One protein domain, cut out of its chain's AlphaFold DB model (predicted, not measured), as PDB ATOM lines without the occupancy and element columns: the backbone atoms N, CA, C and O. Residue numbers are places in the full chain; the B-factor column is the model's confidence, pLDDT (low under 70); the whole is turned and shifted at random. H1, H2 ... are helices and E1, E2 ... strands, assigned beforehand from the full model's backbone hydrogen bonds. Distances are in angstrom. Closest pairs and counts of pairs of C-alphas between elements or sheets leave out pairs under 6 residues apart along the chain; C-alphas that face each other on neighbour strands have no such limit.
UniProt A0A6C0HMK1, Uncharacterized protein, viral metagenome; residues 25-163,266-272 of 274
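Overview. This is residues 25 to 163 and 266 to 272 of the 274 residues of an uncharacterized protein of viral metagenome (UniProt A0A6C0HMK1). Two sheets lie partly face to face as a sandwich, the five-stranded E5 E6 E7 E8 E13 and the four-stranded, strongly twisted E1 E2 E3 E4, their strands crossed at 53 degrees. A third sheet, E9 E10 E11 E12, starts beside E5 and spreads off on the other side of the five-stranded sheet, with the short helix H2 beyond it; the short helix H1 lies away from the three sheets. The 146 printed residues, mostly strand in class, hold in chain order E1 to E5, H1, E6 to E12, H2 and E13; each sheet is antiparallel in the order given. The whole is compact, with a radius of gyration of the C-alphas of 15.2 A and spans of 51 by 38 by 25 A.

Arrangement. The largest sheet runs E5, residues 69 to 72, E6, 96 to 101, E7, 104 to 108, E8, 112 to 116, and E13, 267 to 271. Across it N 71 and O 97 are 2.8 A apart, N 98 and O 106 2.8 A, N 105 and O 115 2.9 A, and N 114 and O 268 2.9 A, within hydrogen-bond range. The second sheet is a meander, each strand the antiparallel neighbour of the one before: E1, 25 to 30, E2, 33 to 41, E3, 44 to 49, and E4, 63 to 66. Its pairs include N 28 and O 36, 2.9 A, N 39 and O 46, 2.8 A, and N 65 and O 45, 2.8 A. The closest C-alphas of E4 and E6 are those of Asn 66 and Ile 100, 7.1 A. The third sheet, also a meander, has E9, 121 to 125, E10, 137 to 140, E11, 145 to 147, and E12, 152 to 154, with N 139 and O 123 at 2.9 A, N 146 and O 138 at 2.9 A, and N 147 and O 152 at 2.8 A. The closest C-alphas of E5 and E9 are those of Phe 71 and Tyr 124, 6.3 A. H1, 79 to 84, and H2, 156 to 161, are on none of the sheets, H2 only just, and in both every O i to N i+4 pair is within hydrogen-bond range.

Along the chain. E1 begins at C-alpha 25, (208.345, 189.703, 157.938). E2 is 24.0 A long, E3 16.7 A, E1 16.6 A and E6 16.0 A. E13 ends at C-alpha 271, (197.390, 203.667, 165.982).

Size, cuts and confidence. The C-alphas farthest apart, of Lys 59 and Asn 163, are 52.5 A apart. Residues 164 to 265 are not printed; C-alphas 163 and 266 are 28.2 A apart. The links E3 to E4, H1 to E6 and E9 to E10 are long. Residues 53, 54 and 163 have pLDDT under 70.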
ATOM      1  N   VAL A  25     208.873 188.421 158.418       97.56
ATOM      2  CA  VAL A  25     208.345 189.703 157.938       97.56
ATOM      3  C   VAL A  25     206.961 189.480 157.350       97.56
ATOM      4  O   VAL A  25     206.782 188.607 156.505       97.56
ATOM      5  N   TYR A  26     206.002 190.288 157.789       98.12
ATOM      6  CA  TYR A  26     204.618 190.252 157.335       98.12
ATOM      7  C   TYR A  26     204.160 191.640 156.897       98.12
ATOM      8  O   TYR A  26     204.667 192.659 157.375       98.12
ATOM      9  N   TYR A  27     203.181 191.667 156.000       97.56
ATOM     10  CA  TYR A  27     202.567 192.887 155.498       97.56
ATOM     11  C   TYR A  27     201.082 192.847 155.818       97.56
ATOM     12  O   TYR A  27     200.355 191.996 155.308       97.56
ATOM     13  N   ILE A  28     200.661 193.764 156.679       98.12
ATOM     14  CA  ILE A  28     199.277 193.859 157.127       98.12
ATOM     15  C   ILE A  28     198.437 194.347 155.959       98.12
ATOM     16  O   ILE A  28     198.832 195.311 155.313       98.12
ATOM     17  N   LEU A  29     197.320 193.684 155.676       97.38
ATOM     18  CA  LEU A  29     196.448 194.036 154.560       97.38
ATOM     19  C   LEU A  29     195.317 194.951 155.010       97.38
ATOM     20  O   LEU A  29     194.750 194.784 156.089       97.38
ATOM     21  N   ASP A  30     194.969 195.891 154.141       96.06
ATOM     22  CA  ASP A  30     193.801 196.740 154.309       96.06
ATOM     23  C   ASP A  30     193.282 197.225 152.950       96.06
ATOM     24  O   ASP A  30     193.800 198.189 152.390       96.06
ATOM     25  N   ASN A  31     192.261 196.555 152.407       95.50
ATOM     26  CA  ASN A  31     191.551 196.976 151.195       95.50
ATOM     27  C   ASN A  31     192.497 197.307 150.017       95.50
ATOM     28  O   ASN A  31     192.509 198.430 149.508       95.50
ATOM     29  N   ARG A  32     193.315 196.326 149.607       94.25
ATOM     30  CA  ARG A  32     194.401 196.424 148.603       94.25
ATOM     31  C   ARG A  32     195.626 197.249 149.022       94.25
ATOM     32  O   ARG A  32     196.604 197.291 148.276       94.25
ATOM     33  N   ASN A  33     195.613 197.882 150.193       94.50
ATOM     34  CA  ASN A  33     196.773 198.566 150.758       94.50
ATOM     35  C   ASN A  33     197.550 197.657 151.729       94.50
ATOM     36  O   ASN A  33     197.068 196.611 152.171       94.50
ATOM     37  N   LYS A  34     198.770 198.084 152.063       95.81
ATOM     38  CA  LYS A  34     199.634 197.494 153.085       95.81
ATOM     39  C   LYS A  34     200.089 198.576 154.068       95.81
ATOM     40  O   LYS A  34     201.218 199.058 153.942       95.81
ATOM     41  N   PRO A  35     199.230 199.014 155.007       96.62
ATOM     42  CA  PRO A  35     199.535 200.153 155.876       96.62
ATOM     43  C   PRO A  35     200.729 199.898 156.804       96.62
ATOM     44  O   PRO A  35     201.427 200.837 157.189       96.62
ATOM     45  N   PHE A  36     200.997 198.634 157.144       97.56
ATOM     46  CA  PHE A  36     202.047 198.277 158.090       97.56
ATOM     47  C   PHE A  36     202.904 197.113 157.595       97.56
ATOM     48  O   PHE A  36     202.402 196.103 157.095       97.56
ATOM     49  N   LYS A  37     204.212 197.228 157.830       97.75
ATOM     50  CA  LYS A  37     205.167 196.119 157.789       97.75
ATOM     51  C   LYS A  37     205.462 195.698 159.219       97.75
ATOM     52  O   LYS A  37     205.842 196.532 160.041       97.75
ATOM     53  N   VAL A  38     205.330 194.408 159.505       98.44
ATOM     54  CA  VAL A  38     205.595 193.840 160.826       98.44
ATOM     55  C   VAL A  38     206.799 192.919 160.754       98.44
ATOM     56  O   VAL A  38     206.840 191.978 159.968       98.44
ATOM     57  N   VAL A  39     207.784 193.205 161.594       98.31
ATOM     58  CA  VAL A  39     209.011 192.429 161.737       98.31
ATOM     59  C   VAL A  39     208.989 191.731 163.088       98.31
ATOM     60  O   VAL A  39     208.943 192.396 164.123       98.31
ATOM     61  N   ILE A  40     209.066 190.402 163.080       98.12
ATOM     62  CA  ILE A  40     209.099 189.575 164.287       98.12
ATOM     63  C   ILE A  40     210.489 188.960 164.437       98.12
ATOM     64  O   ILE A  40     210.977 188.265 163.543       98.12
ATOM     65  N   ASN A  41     211.109 189.212 165.590       96.62
ATOM     66  CA  ASN A  41     212.371 188.613 166.008       96.62
ATOM     67  C   ASN A  41     212.214 188.058 167.432       96.62
ATOM     68  O   ASN A  41     212.243 188.807 168.412       96.62
ATOM     69  N   GLY A  42     211.982 186.748 167.542       95.25
ATOM     70  CA  GLY A  42     211.615 186.115 168.809       95.25
ATOM     71  C   GLY A  42     210.327 186.714 169.382       95.25
ATOM     72  O   GLY A  42     209.286 186.694 168.730       95.25
ATOM     73  N   LYS A  43     210.406 187.265 170.599       96.44
ATOM     74  CA  LYS A  43     209.280 187.932 171.279       96.44
ATOM     75  C   LYS A  43     209.122 189.407 170.921       96.44
ATOM     76  O   LYS A  43     208.142 190.013 171.344       96.44
ATOM     77  N   THR A  44     210.065 189.993 170.186       97.88
ATOM     78  CA  THR A  44     210.042 191.415 169.842       97.88
ATOM     79  C   THR A  44     209.388 191.625 168.483       97.88
ATOM     80  O   THR A  44     209.792 191.032 167.481       97.88
ATOM     81  N   ILE A  45     208.396 192.509 168.451       98.44
ATOM     82  CA  ILE A  45     207.604 192.853 167.274       98.44
ATOM     83  C   ILE A  45     207.820 194.327 166.977       98.44
ATOM     84  O   ILE A  45     207.553 195.176 167.822       98.44
ATOM     85  N   LYS A  46     208.303 194.632 165.778       98.56
ATOM     86  CA  LYS A  46     208.531 195.994 165.291       98.56
ATOM     87  C   LYS A  46     207.553 196.291 164.168       98.56
ATOM     88  O   LYS A  46     207.427 195.491 163.243       98.56
ATOM     89  N   ILE A  47     206.896 197.441 164.235       98.50
ATOM     90  CA  ILE A  47     205.914 197.878 163.242       98.50
ATOM     91  C   ILE A  47     206.442 199.135 162.567       98.50
ATOM     92  O   ILE A  47     206.827 200.087 163.245       98.50
ATOM     93  N   LEU A  48     206.469 199.117 161.238       97.88
ATOM     94  CA  LEU A  48     206.861 200.249 160.406       97.88
ATOM     95  C   LEU A  48     205.651 200.672 159.571       97.88
ATOM     96  O   LEU A  48     204.996 199.808 158.978       97.88
ATOM     97  N   LYS A  49     205.352 201.971 159.534       96.81
ATOM     98  CA  LYS A  49     204.239 202.509 158.741       96.81
ATOM     99  C   LYS A  49     204.646 202.675 157.289       96.81
ATOM    100  O   LYS A  49     205.814 202.930 156.994       96.81
ATOM    101  N   ASN A  50     203.678 202.512 156.401       95.25
ATOM    102  CA  ASN A  50     203.818 202.855 154.995       95.25
ATOM    103  C   ASN A  50     203.866 204.388 154.839       95.25
ATOM    104  O   ASN A  50     203.117 205.089 155.515       95.25
ATOM    105  N   LEU A  51     204.766 204.900 153.995       90.38
ATOM    106  CA  LEU A  51     204.994 206.337 153.758       90.38
ATOM    107  C   LEU A  51     204.184 206.906 152.576       90.38
ATOM    108  O   LEU A  51     204.456 208.011 152.113       90.38
ATOM    109  N   ASP A  52     203.179 206.155 152.130       74.94
ATOM    110  CA  ASP A  52     202.311 206.414 150.984       74.94
ATOM    111  C   ASP A  52     203.006 206.406 149.604       74.94
ATOM    112  O   ASP A  52     204.170 206.749 149.414       74.94
ATOM    113  N   LYS A  53     202.231 205.968 148.603       64.00
ATOM    114  CA  LYS A  53     202.523 205.852 147.155       64.00
ATOM    115  C   LYS A  53     203.477 204.764 146.641       64.00
ATOM    116  O   LYS A  53     203.259 204.352 145.505       64.00
ATOM    117  N   TYR A  54     204.446 204.242 147.401       68.56
ATOM    118  CA  TYR A  54     205.476 203.354 146.803       68.56
ATOM    119  C   TYR A  54     205.784 202.039 147.537       68.56
ATOM    120  O   TYR A  54     206.808 201.422 147.264       68.56
ATOM    121  N   LEU A  55     204.922 201.571 148.453       79.25
ATOM    122  CA  LEU A  55     205.237 200.419 149.331       79.25
ATOM    123  C   LEU A  55     206.560 200.612 150.101       79.25
ATOM    124  O   LEU A  55     207.207 199.645 150.516       79.25
ATOM    125  N   GLU A  56     206.952 201.867 150.307       92.56
ATOM    126  CA  GLU A  56     208.059 202.238 151.167       92.56
ATOM    127  C   GLU A  56     207.564 202.333 152.603       92.56
ATOM    128  O   GLU A  56     206.466 202.814 152.882       92.56
ATOM    129  N   TYR A  57     208.392 201.859 153.525       95.00
ATOM    130  CA  TYR A  57     208.094 201.900 154.947       95.00
ATOM    131  C   TYR A  57     209.108 202.788 155.643       95.00
ATOM    132  O   TYR A  57     210.257 202.885 155.204       95.00
ATOM    133  N   GLU A  58     208.701 203.363 156.772       95.38
ATOM    134  CA  GLU A  58     209.607 204.055 157.685       95.38
ATOM    135  C   GLU A  58     210.885 203.234 157.922       95.38
ATOM    136  O   GLU A  58     210.865 202.001 157.986       95.38
ATOM    137  N   LYS A  59     212.025 203.918 158.051       95.38
ATOM    138  CA  LYS A  59     213.316 203.263 158.328       95.38
ATOM    139  C   LYS A  59     213.416 202.794 159.780       95.38
ATOM    140  O   LYS A  59     214.107 201.820 160.072       95.38
ATOM    141  N   THR A  60     212.717 203.476 160.682       96.75
ATOM    142  CA  THR A  60     212.643 203.156 162.108       96.75
ATOM    143  C   THR A  60     211.248 202.650 162.463       96.75
ATOM    144  O   THR A  60     210.273 203.164 161.921       96.75
ATOM    145  N   PRO A  61     211.114 201.673 163.376       97.38
ATOM    146  CA  PRO A  61     209.803 201.250 163.848       97.38
ATOM    147  C   PRO A  61     209.082 202.400 164.550       97.38
ATOM    148  O   PRO A  61     209.641 202.994 165.470       97.38
ATOM    149  N   SER A  62     207.839 202.677 164.168       97.38
ATOM    150  CA  SER A  62     206.983 203.622 164.894       97.38
ATOM    151  C   SER A  62     206.317 202.987 166.112       97.38
ATOM    152  O   SER A  62     205.933 203.704 167.029       97.38
ATOM    153  N   LEU A  63     206.212 201.654 166.161       98.19
ATOM    154  CA  LEU A  63     205.798 200.916 167.358       98.19
ATOM    155  C   LEU A  63     206.697 199.697 167.572       98.19
ATOM    156  O   LEU A  63     207.149 199.057 166.620       98.19
ATOM    157  N   THR A  64     206.937 199.359 168.839       98.44
ATOM    158  CA  THR A  64     207.621 198.126 169.241       98.44
ATOM    159  C   THR A  64     206.882 197.489 170.410       98.44
ATOM    160  O   THR A  64     206.546 198.169 171.375       98.44
ATOM    161  N   PHE A  65     206.661 196.181 170.330       98.44
ATOM    162  CA  PHE A  65     206.031 195.382 171.376       98.44
ATOM    163  C   PHE A  65     206.921 194.204 171.761       98.44
ATOM    164  O   PHE A  65     207.699 193.706 170.946       98.44
ATOM    165  N   ASN A  66     206.748 193.726 172.991       98.31
ATOM    166  CA  ASN A  66     207.191 192.403 173.407       98.31
ATOM    167  C   ASN A  66     205.950 191.567 173.719       98.31
ATOM    168  O   ASN A  66     205.134 191.982 174.540       98.31
ATOM    169  N   ALA A  67     205.798 190.421 173.058       98.25
ATOM    170  CA  ALA A  67     204.642 189.545 173.231       98.25
ATOM    171  C   ALA A  67     205.053 188.183 173.789       98.25
ATOM    172  O   ALA A  67     206.089 187.621 173.427       98.25
ATOM    173  N   ASN A  68     204.206 187.629 174.652       98.19
ATOM    174  CA  ASN A  68     204.382 186.287 175.193       98.19
ATOM    175  C   ASN A  68     203.949 185.205 174.200       98.19
ATOM    176  O   ASN A  68     204.575 184.148 174.146       98.19
ATOM    177  N   LYS A  69     202.927 185.491 173.387       98.38
ATOM    178  CA  LYS A  69     202.469 184.641 172.283       98.38
ATOM    179  C   LYS A  69     202.093 185.522 171.097       98.38
ATOM    180  O   LYS A  69     201.590 186.631 171.275       98.38
ATOM    181  N   ILE A  70     202.364 185.033 169.893       98.56
ATOM    182  CA  ILE A  70     202.099 185.742 168.642       98.56
ATOM    183  C   ILE A  70     201.209 184.846 167.792       98.56
ATOM    184  O   ILE A  70     201.573 183.708 167.499       98.56
ATOM    185  N   PHE A  71     200.056 185.364 167.393       98.56
ATOM    186  CA  PHE A  71     199.147 184.700 166.477       98.56
ATOM    187  C   PHE A  71     199.256 185.362 165.107       98.56
ATOM    188  O   PHE A  71     198.971 186.551 164.949       98.56
ATOM    189  N   ILE A  72     199.680 184.584 164.116       98.56
ATOM    190  CA  ILE A  72     199.769 185.030 162.729       98.56
ATOM    191  C   ILE A  72     198.437 184.723 162.053       98.56
ATOM    192  O   ILE A  72     198.055 183.559 161.944       98.56
ATOM    193  N   GLY A  73     197.724 185.758 161.607       98.38
ATOM    194  CA  GLY A  73     196.484 185.587 160.862       98.38
ATOM    195  C   GLY A  73     196.758 184.891 159.534       98.38
ATOM    196  O   GLY A  73     197.604 185.334 158.761       98.38
ATOM    197  N   TYR A  74     196.049 183.804 159.265       97.62
ATOM    198  CA  TYR A  74     196.079 183.103 157.985       97.62
ATOM    199  C   TYR A  74     194.684 183.107 157.368       97.62
ATOM    200  O   TYR A  74     193.686 183.272 158.075       97.62
ATOM    201  N   SER A  75     194.628 182.914 156.051       97.81
ATOM    202  CA  SER A  75     193.372 182.885 155.311       97.81
ATOM    203  C   SER A  75     193.053 181.467 154.815       97.81
ATOM    204  O   SER A  75     193.638 181.024 153.816       97.81
ATOM    205  N   PRO A  76     192.178 180.722 155.519       96.50
ATOM    206  CA  PRO A  76     191.782 179.378 155.117       96.50
ATOM    207  C   PRO A  76     190.879 179.399 153.880       96.50
ATOM    208  O   PRO A  76     190.313 180.426 153.502       96.50
ATOM    209  N   LYS A  77     190.719 178.233 153.248       95.81
ATOM    210  CA  LYS A  77     189.806 178.040 152.117       95.81
ATOM    211  C   LYS A  77     188.373 177.856 152.632       95.81
ATOM    212  O   LYS A  77     188.026 176.797 153.146       95.81
ATOM    213  N   THR A  78     187.561 178.894 152.480       93.44
ATOM    214  CA  THR A  78     186.155 179.018 152.901       93.44
ATOM    215  C   THR A  78     185.304 179.386 151.683       93.44
ATOM    216  O   THR A  78     185.858 179.656 150.621       93.44
ATOM    217  N   GLU A  79     183.975 179.422 151.806       92.50
ATOM    218  CA  GLU A  79     183.110 179.893 150.711       92.50
ATOM    219  C   GLU A  79     183.450 181.337 150.302       92.50
ATOM    220  O   GLU A  79     183.669 181.610 149.124       92.50
ATOM    221  N   MET A  80     183.600 182.243 151.276       94.19
ATOM    222  CA  MET A  80     183.962 183.639 151.016       94.19
ATOM    223  C   MET A  80     185.334 183.755 150.339       94.19
ATOM    224  O   MET A  80     185.472 184.462 149.343       94.19
ATOM    225  N   THR A  81     186.352 183.067 150.865       95.62
ATOM    226  CA  THR A  81     187.726 183.191 150.348       95.62
ATOM    227  C   THR A  81     187.912 182.491 149.004       95.62
ATOM    228  O   THR A  81     188.771 182.886 148.223       95.62
ATOM    229  N   LEU A  82     187.089 181.484 148.698       95.81
ATOM    230  CA  LEU A  82     186.999 180.887 147.366       95.81
ATOM    231  C   LEU A  82     186.519 181.894 146.323       95.81
ATOM    232  O   LEU A  82     187.101 181.966 145.246       95.81
ATOM    233  N   ILE A  83     185.484 182.669 146.653       94.75
ATOM    234  CA  ILE A  83     184.916 183.682 145.756       94.75
ATOM    235  C   ILE A  83     185.914 184.822 145.514       94.75
ATOM    236  O   ILE A  83     186.012 185.319 144.395       94.75
ATOM    237  N   SER A  84     186.669 185.223 146.540       94.94
ATOM    238  CA  SER A  84     187.627 186.331 146.444       94.94
ATOM    239  C   SER A  84     189.020 185.944 145.931       94.94
ATOM    240  O   SER A  84     189.852 186.832 145.760       94.94
ATOM    241  N   ASP A  85     189.312 184.648 145.754       96.69
ATOM    242  CA  ASP A  85     190.681 184.095 145.654       96.69
ATOM    243  C   ASP A  85     191.607 184.519 146.822       96.69
ATOM    244  O   ASP A  85     192.838 184.540 146.734       96.69
ATOM    245  N   GLY A  86     191.001 184.853 147.961       96.94
ATOM    246  CA  GLY A  86     191.656 185.442 149.116       96.94
ATOM    247  C   GLY A  86     192.203 184.420 150.107       96.94
ATOM    248  O   GLY A  86     192.050 184.628 151.301       96.94
ATOM    249  N   TYR A  87     192.780 183.289 149.686       97.50
ATOM    250  CA  TYR A  87     193.263 182.229 150.594       97.50
ATOM    251  C   TYR A  87     194.701 181.771 150.317       97.50
ATOM    252  O   TYR A  87     195.292 182.044 149.271       97.50
ATOM    253  N   GLY A  88     195.274 181.052 151.285       97.06
ATOM    254  CA  GLY A  88     196.579 180.404 151.160       97.06
ATOM    255  C   GLY A  88     197.772 181.234 151.661       97.06
ATOM    256  O   GLY A  88     197.601 182.335 152.188       97.06
ATOM    257  N   PRO A  89     199.004 180.708 151.503       97.06
ATOM    258  CA  PRO A  89     200.199 181.253 152.157       97.06
ATOM    259  C   PRO A  89     200.537 182.704 151.796       97.06
ATOM    260  O   PRO A  89     201.136 183.400 152.613       97.06
ATOM    261  N   LYS A  90     200.119 183.180 150.610       96.88
ATOM    262  CA  LYS A  90     200.308 184.577 150.167       96.88
ATOM    263  C   LYS A  90     199.616 185.599 151.083       96.88
ATOM    264  O   LYS A  90     200.009 186.760 151.096       96.88
ATOM    265  N   TYR A  91     198.632 185.154 151.870       97.81
ATOM    266  CA  TYR A  91     197.885 185.965 152.833       97.81
ATOM    267  C   TYR A  91     198.290 185.721 154.291       97.81
ATOM    268  O   TYR A  91     197.628 186.233 155.195       97.81
ATOM    269  N   ASN A  92     199.339 184.943 154.567       98.00
ATOM    270  CA  ASN A  92     199.800 184.759 155.942       98.00
ATOM    271  C   ASN A  92     200.334 186.079 156.513       98.00
ATOM    272  O   ASN A  92     201.109 186.786 155.874       98.00
ATOM    273  N   GLY A  93     199.921 186.396 157.737       98.31
ATOM    274  CA  GLY A  93     200.222 187.658 158.405       98.31
ATOM    275  C   GLY A  93     199.479 188.858 157.826       98.31
ATOM    276  O   GLY A  93     199.943 189.979 158.008       98.31
ATOM    277  N   ASN A  94     198.334 188.646 157.161       98.44
ATOM    278  CA  ASN A  94     197.464 189.746 156.728       98.44
ATOM    279  C   ASN A  94     196.916 190.572 157.911       98.44
ATOM    280  O   ASN A  94     196.574 191.739 157.745       98.44
ATOM    281  N   SER A  95     196.885 189.974 159.102       98.81
ATOM    282  CA  SER A  95     196.710 190.620 160.399       98.81
ATOM    283  C   SER A  95     197.463 189.810 161.462       98.81
ATOM    284  O   SER A  95     197.800 188.639 161.246       98.81
ATOM    285  N   ILE A  96     197.758 190.420 162.609       98.88
ATOM    286  CA  ILE A  96     198.490 189.780 163.709       98.88
ATOM    287  C   ILE A  96     197.797 190.101 165.029       98.88
ATOM    288  O   ILE A  96     197.357 191.226 165.254       98.88
ATOM    289  N   LEU A  97     197.745 189.120 165.925       98.94
ATOM    290  CA  LEU A  97     197.289 189.304 167.296       98.94
ATOM    291  C   LEU A  97     198.423 188.945 168.262       98.94
ATOM    292  O   LEU A  97     199.042 187.887 168.159       98.94
ATOM    293  N   LEU A  98     198.712 189.842 169.197       98.81
ATOM    294  CA  LEU A  98     199.754 189.676 170.204       98.81
ATOM    295  C   LEU A  98     199.111 189.429 171.561       98.81
ATOM    296  O   LEU A  98     198.275 190.222 171.976       98.81
ATOM    297  N   TYR A  99     199.532 188.387 172.269       98.69
ATOM    298  CA  TYR A  99     199.236 188.227 173.691       98.69
ATOM    299  C   TYR A  99     200.340 188.886 174.515       98.69
ATOM    300  O   TYR A  99     201.512 188.507 174.398       98.69
ATOM    301  N   ILE A 100     199.967 189.855 175.350       98.50
ATOM    302  CA  ILE A 100     200.904 190.573 176.213       98.50
ATOM    303  C   ILE A 100     200.997 189.856 177.562       98.50
ATOM    304  O   ILE A 100     202.004 189.205 177.833       98.50
ATOM    305  N   LYS A 101     199.952 189.930 178.388       97.88
ATOM    306  CA  LYS A 101     199.807 189.251 179.692       97.88
ATOM    307  C   LYS A 101     198.362 189.387 180.169       97.88
ATOM    308  O   LYS A 101     197.660 190.231 179.638       97.88
ATOM    309  N   ASP A 102     197.921 188.614 181.159       97.38
ATOM    310  CA  ASP A 102     196.654 188.861 181.882       97.38
ATOM    311  C   ASP A 102     195.434 189.117 180.972       97.38
ATOM    312  O   ASP A 102     194.649 190.038 181.184       97.38
ATOM    313  N   ASN A 103     195.299 188.321 179.906       98.12
ATOM    314  CA  ASN A 103     194.273 188.472 178.867       98.12
ATOM    315  C   ASN A 103     194.276 189.812 178.104       98.12
ATOM    316  O   ASN A 103     193.312 190.102 177.394       98.12
ATOM    317  N   GLU A 104     195.343 190.600 178.206       98.69
ATOM    318  CA  GLU A 104     195.625 191.770 177.383       98.69
ATOM    319  C   GLU A 104     196.232 191.346 176.044       98.69
ATOM    320  O   GLU A 104     197.237 190.624 175.978       98.69
ATOM    321  N   TYR A 105     195.626 191.845 174.971       98.88
ATOM    322  CA  TYR A 105     196.060 191.600 173.609       98.88
ATOM    323  C   TYR A 105     196.234 192.904 172.844       98.88
ATOM    324  O   TYR A 105     195.566 193.898 173.125       98.88
ATOM    325  N   VAL A 106     197.104 192.873 171.837       98.88
ATOM    326  CA  VAL A 106     197.236 193.929 170.829       98.88
ATOM    327  C   VAL A 106     196.887 193.342 169.471       98.88
ATOM    328  O   VAL A 106     197.550 192.419 169.000       98.88
ATOM    329  N   TYR A 107     195.845 193.878 168.848       98.88
ATOM    330  CA  TYR A 107     195.482 193.566 167.472       98.88
ATOM    331  C   TYR A 107     196.213 194.517 166.522       98.88
ATOM    332  O   TYR A 107     196.260 195.723 166.762       98.88
ATOM    333  N   ILE A 108     196.787 193.963 165.455       98.81
ATOM    334  CA  ILE A 108     197.481 194.679 164.386       98.81
ATOM    335  C   ILE A 108     196.794 194.322 163.062       98.81
ATOM    336  O   ILE A 108     197.009 193.238 162.512       98.81
ATOM    337  N   GLY A 109     195.977 195.239 162.548       98.38
ATOM    338  CA  GLY A 109     195.265 195.101 161.277       98.38
ATOM    339  C   GLY A 109     195.150 196.436 160.548       98.38
ATOM    340  O   GLY A 109     196.117 197.194 160.496       98.38
ATOM    341  N   HIS A 110     193.962 196.752 160.021       96.00
ATOM    342  CA  HIS A 110     193.685 198.068 159.423       96.00
ATOM    343  C   HIS A 110     193.913 199.223 160.417       96.00
ATOM    344  O   HIS A 110     194.229 200.335 160.021       96.00
ATOM    345  N   GLU A 111     193.803 198.951 161.715       97.62
ATOM    346  CA  GLU A 111     194.246 199.809 162.808       97.62
ATOM    347  C   GLU A 111     194.960 198.961 163.872       97.62
ATOM    348  O   GLU A 111     194.978 197.728 163.790       97.62
ATOM    349  N   ILE A 112     195.568 199.616 164.865       98.75
ATOM    350  CA  ILE A 112     196.244 198.944 165.980       98.75
ATOM    351  C   ILE A 112     195.611 199.400 167.283       98.75
ATOM    352  O   ILE A 112     195.585 200.596 167.591       98.75
ATOM    353  N   TYR A 113     195.141 198.449 168.079       98.81
ATOM    354  CA  TYR A 113     194.546 198.717 169.383       98.81
ATOM    355  C   TYR A 113     194.849 197.600 170.372       98.81
ATOM    356  O   TYR A 113     195.129 196.465 169.981       98.81
ATOM    357  N   SER A 114     194.757 197.920 171.662       98.81
ATOM    358  CA  SER A 114     194.723 196.909 172.713       98.81
ATOM    359  C   SER A 114     193.309 196.651 173.216       98.81
ATOM    360  O   SER A 114     192.435 197.520 173.137       98.81
ATOM    361  N   PHE A 115     193.082 195.443 173.724       98.81
ATOM    362  CA  PHE A 115     191.845 195.043 174.385       98.81
ATOM    363  C   PHE A 115     192.124 193.960 175.429       98.81
ATOM    364  O   PHE A 115     193.155 193.288 175.390       98.81
ATOM    365  N   THR A 116     191.173 193.773 176.341       98.75
ATOM    366  CA  THR A 116     191.176 192.652 177.283       98.75
ATOM    367  C   THR A 116     190.111 191.653 176.860       98.75
ATOM    368  O   THR A 116     188.935 191.999 176.748       98.75
ATOM    369  N   SER A 117     190.530 190.420 176.594       98.69
ATOM    370  CA  SER A 117     189.609 189.307 176.338       98.69
ATOM    371  C   SER A 117     188.947 188.824 177.634       98.69
ATOM    372  O   SER A 117     189.487 189.002 178.724       98.69
ATOM    373  N   ILE A 118     187.778 188.195 177.513       98.44
ATOM    374  CA  ILE A 118     187.071 187.544 178.625       98.44
ATOM    375  C   ILE A 118     187.884 186.346 179.132       98.44
ATOM    376  O   ILE A 118     187.984 186.128 180.336       98.44
ATOM    377  N   SER A 119     188.486 185.599 178.207       98.38
ATOM    378  CA  SER A 119     189.221 184.369 178.480       98.38
ATOM    379  C   SER A 119     190.405 184.223 177.526       98.38
ATOM    380  O   SER A 119     190.486 184.920 176.517       98.38
ATOM    381  N   GLU A 120     191.326 183.309 177.829       98.44
ATOM    382  CA  GLU A 120     192.527 183.110 177.009       98.44
ATOM    383  C   GLU A 120     192.164 182.754 175.558       98.44
ATOM    384  O   GLU A 120     191.407 181.815 175.314       98.44
ATOM    385  N   ILE A 121     192.746 183.475 174.597       98.56
ATOM    386  CA  ILE A 121     192.578 183.218 173.169       98.56
ATOM    387  C   ILE A 121     193.405 181.998 172.769       98.56
ATOM    388  O   ILE A 121     194.633 181.970 172.894       98.56
ATOM    389  N   ILE A 122     192.726 180.993 172.222       97.75
ATOM    390  CA  ILE A 122     193.341 179.732 171.801       97.75
ATOM    391  C   ILE A 122     193.452 179.619 170.280       97.75
ATOM    392  O   ILE A 122     194.345 178.928 169.790       97.75
ATOM    393  N   LYS A 123     192.611 180.344 169.530       97.56
ATOM    394  CA  LYS A 123     192.586 180.335 168.063       97.56
ATOM    395  C   LYS A 123     192.461 181.749 167.506       97.56
ATOM    396  O   LYS A 123     191.746 182.582 168.055       97.56
ATOM    397  N   TYR A 124     193.140 181.995 166.391       98.12
ATOM    398  CA  TYR A 124     193.069 183.239 165.634       98.12
ATOM    399  C   TYR A 124     193.117 182.925 164.141       98.12
ATOM    400  O   TYR A 124     193.984 182.170 163.698       98.12
ATOM    401  N   VAL A 125     192.188 183.494 163.381       97.94
ATOM    402  CA  VAL A 125     192.063 183.302 161.932       97.94
ATOM    403  C   VAL A 125     191.798 184.662 161.305       97.94
ATOM    404  O   VAL A 125     191.163 185.515 161.921       97.94
ATOM    405  N   SER A 126     192.280 184.884 160.085       98.00
ATOM    406  CA  SER A 126     192.035 186.130 159.362       98.00
ATOM    407  C   SER A 126     191.763 185.856 157.885       98.00
ATOM    408  O   SER A 126     192.655 186.040 157.048       98.00
ATOM    409  N   PRO A 127     190.549 185.368 157.557       97.69
ATOM    410  CA  PRO A 127     190.117 185.157 156.182       97.69
ATOM    411  C   PRO A 127     190.148 186.469 155.397       97.69
ATOM    412  O   PRO A 127     189.805 187.520 155.934       97.69
ATOM    413  N   VAL A 128     190.541 186.420 154.128       98.12
ATOM    414  CA  VAL A 128     190.607 187.601 153.257       98.12
ATOM    415  C   VAL A 128     189.475 187.546 152.235       98.12
ATOM    416  O   VAL A 128     189.410 186.658 151.387       98.12
ATOM    417  N   GLY A 129     188.541 188.486 152.341       97.00
ATOM    418  CA  GLY A 129     187.414 188.609 151.424       97.00
ATOM    419  C   GLY A 129     187.770 189.403 150.169       97.00
ATOM    420  O   GLY A 129     188.937 189.584 149.817       97.00
ATOM    421  N   ASN A 130     186.738 189.895 149.486       96.25
ATOM    422  CA  ASN A 130     186.905 190.727 148.297       96.25
ATOM    423  C   ASN A 130     187.780 191.957 148.578       96.25
ATOM    424  O   ASN A 130     187.727 192.535 149.663       96.25
ATOM    425  N   ASN A 131     188.531 192.384 147.560       95.50
ATOM    426  CA  ASN A 131     189.425 193.546 147.609       95.50
ATOM    427  C   ASN A 131     190.550 193.443 148.651       95.50
ATOM    428  O   ASN A 131     190.970 194.464 149.186       95.50
ATOM    429  N   ASP A 132     191.039 192.237 148.941       95.62
ATOM    430  CA  ASP A 132     192.088 192.007 149.941       95.62
ATOM    431  C   ASP A 132     191.732 192.575 151.329       95.62
ATOM    432  O   ASP A 132     192.585 193.126 152.026       95.62
ATOM    433  N   VAL A 133     190.457 192.491 151.725       97.38
ATOM    434  CA  VAL A 133     189.983 192.938 153.044       97.38
ATOM    435  C   VAL A 133     190.045 191.773 154.036       97.38
ATOM    436  O   VAL A 133     189.333 190.785 153.840       97.38
ATOM    437  N   PRO A 134     190.852 191.861 155.108       98.06
ATOM    438  CA  PRO A 134     190.852 190.856 156.164       98.06
ATOM    439  C   PRO A 134     189.604 190.919 157.050       98.06
ATOM    440  O   PRO A 134     189.168 191.999 157.447       98.06
ATOM    441  N   TYR A 135     189.120 189.746 157.460       98.19
ATOM    442  CA  TYR A 135     188.045 189.540 158.437       98.19
ATOM    443  C   TYR A 135     188.558 188.785 159.679       98.19
ATOM    444  O   TYR A 135     188.135 187.659 159.948       98.19
ATOM    445  N   PRO A 136     189.507 189.352 160.445       98.38
ATOM    446  CA  PRO A 136     190.111 188.672 161.580       98.38
ATOM    447  C   PRO A 136     189.126 188.389 162.699       98.38
ATOM    448  O   PRO A 136     188.348 189.258 163.102       98.38
ATOM    449  N   TYR A 137     189.223 187.186 163.250       98.69
ATOM    450  CA  TYR A 137     188.529 186.811 164.465       98.69
ATOM    451  C   TYR A 137     189.402 185.945 165.371       98.69
ATOM    452  O   TYR A 137     190.298 185.226 164.924       98.69
ATOM    453  N   ALA A 138     189.118 186.012 166.669       98.44
ATOM    454  CA  ALA A 138     189.717 185.141 167.673       98.44
ATOM    455  C   ALA A 138     188.649 184.301 168.370       98.44
ATOM    456  O   ALA A 138     187.502 184.736 168.463       98.44
ATOM    457  N   ILE A 139     189.041 183.138 168.885       98.12
ATOM    458  CA  ILE A 139     188.207 182.292 169.744       98.12
ATOM    459  C   ILE A 139     188.954 182.058 171.054       98.12
ATOM    460  O   ILE A 139     190.133 181.681 171.044       98.12
ATOM    461  N   ASP A 140     188.273 182.306 172.169       98.06
ATOM    462  CA  ASP A 140     188.796 182.012 173.502       98.06
ATOM    463  C   ASP A 140     188.432 180.607 173.996       98.06
ATOM    464  O   ASP A 140     187.636 179.896 173.385       98.06
ATOM    465  N   LYS A 141     189.043 180.183 175.107       97.12
ATOM    466  CA  LYS A 141     188.820 178.855 175.699       97.12
ATOM    467  C   LYS A 141     187.376 178.591 176.151       97.12
ATOM    468  O   LYS A 141     187.015 177.435 176.341       97.12
ATOM    469  N   ASP A 142     186.560 179.637 176.293       95.94
ATOM    470  CA  ASP A 142     185.141 179.539 176.656       95.94
ATOM    471  C   ASP A 142     184.221 179.608 175.421       95.94
ATOM    472  O   ASP A 142     182.990 179.643 175.550       95.94
ATOM    473  N   ASN A 143     184.815 179.569 174.220       95.56
ATOM    474  CA  ASN A 143     184.163 179.638 172.917       95.56
ATOM    475  C   ASN A 143     183.456 180.972 172.633       95.56
ATOM    476  O   ASN A 143     182.485 181.015 171.874       95.56
ATOM    477  N   ASN A 144     183.925 182.075 173.222       97.31
ATOM    478  CA  ASN A 144     183.521 183.407 172.777       97.31
ATOM    479  C   ASN A 144     184.351 183.818 171.560       97.31
ATOM    480  O   ASN A 144     185.546 183.520 171.477       97.31
ATOM    481  N   ILE A 145     183.717 184.526 170.626       98.19
ATOM    482  CA  ILE A 145     184.326 184.914 169.353       98.19
ATOM    483  C   ILE A 145     184.463 186.426 169.275       98.19
ATOM    484  O   ILE A 145     183.495 187.150 169.474       98.19
ATOM    485  N   TYR A 146     185.659 186.901 168.954       98.69
ATOM    486  CA  TYR A 146     186.007 188.319 168.919       98.69
ATOM    487  C   TYR A 146     186.097 188.768 167.465       98.69
ATOM    488  O   TYR A 146     187.008 188.347 166.756       98.69
ATOM    489  N   LEU A 147     185.164 189.609 167.023       98.62
ATOM    490  CA  LEU A 147     185.138 190.191 165.683       98.62
ATOM    491  C   LEU A 147     185.921 191.504 165.686       98.62
ATOM    492  O   LEU A 147     185.414 192.550 166.101       98.62
ATOM    493  N   MET A 148     187.172 191.442 165.234       98.50
ATOM    494  CA  MET A 148     188.131 192.535 165.406       98.50
ATOM    495  C   MET A 148     187.772 193.801 164.618       98.50
ATOM    496  O   MET A 148     188.122 194.895 165.055       98.50
ATOM    497  N   ILE A 149     187.085 193.687 163.473       97.75
ATOM    498  CA  ILE A 149     186.704 194.864 162.662       97.75
ATOM    499  C   ILE A 149     185.350 195.458 163.074       97.75
ATOM    500  O   ILE A 149     185.105 196.636 162.843       97.75
ATOM    501  N   GLU A 150     184.493 194.661 163.719       97.94
ATOM    502  CA  GLU A 150     183.168 195.095 164.184       97.94
ATOM    503  C   GLU A 150     183.197 195.597 165.630       97.94
ATOM    504  O   GLU A 150     182.246 196.218 166.087       97.94
ATOM    505  N   ASN A 151     184.284 195.343 166.367       98.12
ATOM    506  CA  ASN A 151     184.373 195.577 167.808       98.12
ATOM    507  C   ASN A 151     183.242 194.878 168.588       98.12
ATOM    508  O   ASN A 151     182.663 195.439 169.524       98.12
ATOM    509  N   VAL A 152     182.942 193.632 168.220       98.56
ATOM    510  CA  VAL A 152     181.889 192.813 168.835       98.56
ATOM    511  C   VAL A 152     182.471 191.507 169.362       98.56
ATOM    512  O   VAL A 152     183.328 190.895 168.731       98.56
ATOM    513  N   ILE A 153     181.971 191.061 170.511       98.62
ATOM    514  CA  ILE A 153     182.189 189.720 171.048       98.62
ATOM    515  C   ILE A 153     180.878 188.943 170.922       98.62
ATOM    516  O   ILE A 153     179.853 189.367 171.461       98.62
ATOM    517  N   LEU A 154     180.912 187.802 170.240       97.75
ATOM    518  CA  LEU A 154     179.827 186.827 170.205       97.75
ATOM    519  C   LEU A 154     180.033 185.854 171.364       97.75
ATOM    520  O   LEU A 154     180.980 185.068 171.367       97.75
ATOM    521  N   LEU A 155     179.167 185.920 172.370       96.69
ATOM    522  CA  LEU A 155     179.226 185.017 173.512       96.69
ATOM    523  C   LEU A 155     178.818 183.606 173.099       96.69
ATOM    524  O   LEU A 155     177.899 183.446 172.305       96.69
ATOM    525  N   ASN A 156     179.382 182.578 173.728       91.69
ATOM    526  CA  ASN A 156     179.015 181.179 173.460       91.69
ATOM    527  C   ASN A 156     177.482 180.932 173.505       91.69
ATOM    528  O   ASN A 156     176.919 180.208 172.685       91.69
ATOM    529  N   LYS A 157     176.757 181.627 174.399       88.94
ATOM    530  CA  LYS A 157     175.282 181.562 174.474       88.94
ATOM    531  C   LYS A 157     174.567 181.947 173.166       88.94
ATOM    532  O   LYS A 157     173.477 181.447 172.923       88.94
ATOM    533  N   PHE A 158     175.163 182.801 172.332       87.06
ATOM    534  CA  PHE A 158     174.633 183.154 171.012       87.06
ATOM    535  C   PHE A 158     174.482 181.909 170.136       87.06
ATOM    536  O   PHE A 158     173.407 181.659 169.601       87.06
ATOM    537  N   PHE A 159     175.526 181.081 170.059       85.56
ATOM    538  CA  PHE A 159     175.517 179.866 169.243       85.56
ATOM    539  C   PHE A 159     174.545 178.816 169.781       85.56
ATOM    540  O   PHE A 159     173.879 178.142 168.999       85.56
ATOM    541  N   LYS A 160     174.381 178.742 171.108       83.94
ATOM    542  CA  LYS A 160     173.344 177.904 171.731       83.94
ATOM    543  C   LYS A 160     171.934 178.349 171.324       83.94
ATOM    544  O   LYS A 160     171.097 177.506 171.025       83.94
ATOM    545  N   ASN A 161     171.691 179.658 171.250       81.25
ATOM    546  CA  ASN A 161     170.389 180.220 170.871       81.25
ATOM    547  C   ASN A 161     170.044 180.029 169.388       81.25
ATOM    548  O   ASN A 161     168.868 180.056 169.034       81.25
ATOM    549  N   LEU A 162     171.039 179.832 168.519       82.25
ATOM    550  CA  LEU A 162     170.804 179.561 167.100       82.25
ATOM    551  C   LEU A 162     170.225 178.155 166.842       82.25
ATOM    552  O   LEU A 162     169.954 177.833 165.689       82.25
ATOM    553  N   ASN A 163     170.034 177.318 167.878       67.94
ATOM    554  CA  ASN A 163     169.551 175.928 167.777       67.94
ATOM    555  C   ASN A 163     170.320 175.087 166.746       67.94
ATOM    556  O   ASN A 163     169.808 174.108 166.208       67.94
ATOM    557  N   LYS A 266     185.639 196.353 173.966       98.38
ATOM    558  CA  LYS A 266     186.220 197.635 174.381       98.38
ATOM    559  C   LYS A 266     187.695 197.681 173.992       98.38
ATOM    560  O   LYS A 266     188.484 196.870 174.468       98.38
ATOM    561  N   THR A 267     188.052 198.663 173.172       98.12
ATOM    562  CA  THR A 267     189.409 198.833 172.654       98.12
ATOM    563  C   THR A 267     190.035 200.144 173.120       98.12
ATOM    564  O   THR A 267     189.354 201.142 173.376       98.12
ATOM    565  N   LYS A 268     191.364 200.151 173.211       98.50
ATOM    566  CA  LYS A 268     192.186 201.354 173.352       98.50
ATOM    567  C   LYS A 268     193.020 201.506 172.087       98.50
ATOM    568  O   LYS A 268     193.967 200.753 171.871       98.50
ATOM    569  N   ILE A 269     192.663 202.481 171.254       98.38
ATOM    570  CA  ILE A 269     193.378 202.753 170.004       98.38
ATOM    571  C   ILE A 269     194.821 203.175 170.308       98.38
ATOM    572  O   ILE A 269     195.051 204.101 171.085       98.38
ATOM    573  N   ILE A 270     195.773 202.498 169.668       98.50
ATOM    574  CA  ILE A 270     197.212 202.789 169.716       98.50
ATOM    575  C   ILE A 270     197.627 203.528 168.441       98.50
ATOM    576  O   ILE A 270     198.318 204.539 168.504       98.50
ATOM    577  N   GLN A 271     197.164 203.051 167.285       97.88
ATOM    578  CA  GLN A 271     197.390 203.667 165.982       97.88
ATOM    579  C   GLN A 271     196.105 203.577 165.163       97.88
ATOM    580  O   GLN A 271     195.588 202.488 164.933       97.88
ATOM    581  N   LYS A 272     195.603 204.728 164.710       96.81
ATOM    582  CA  LYS A 272     194.461 204.786 163.789       96.81
ATOM    583  C   LYS A 272     194.852 204.237 162.416       96.81
ATOM    584  O   LYS A 272     196.035 204.262 162.063       96.81
TER     585      LYS A 272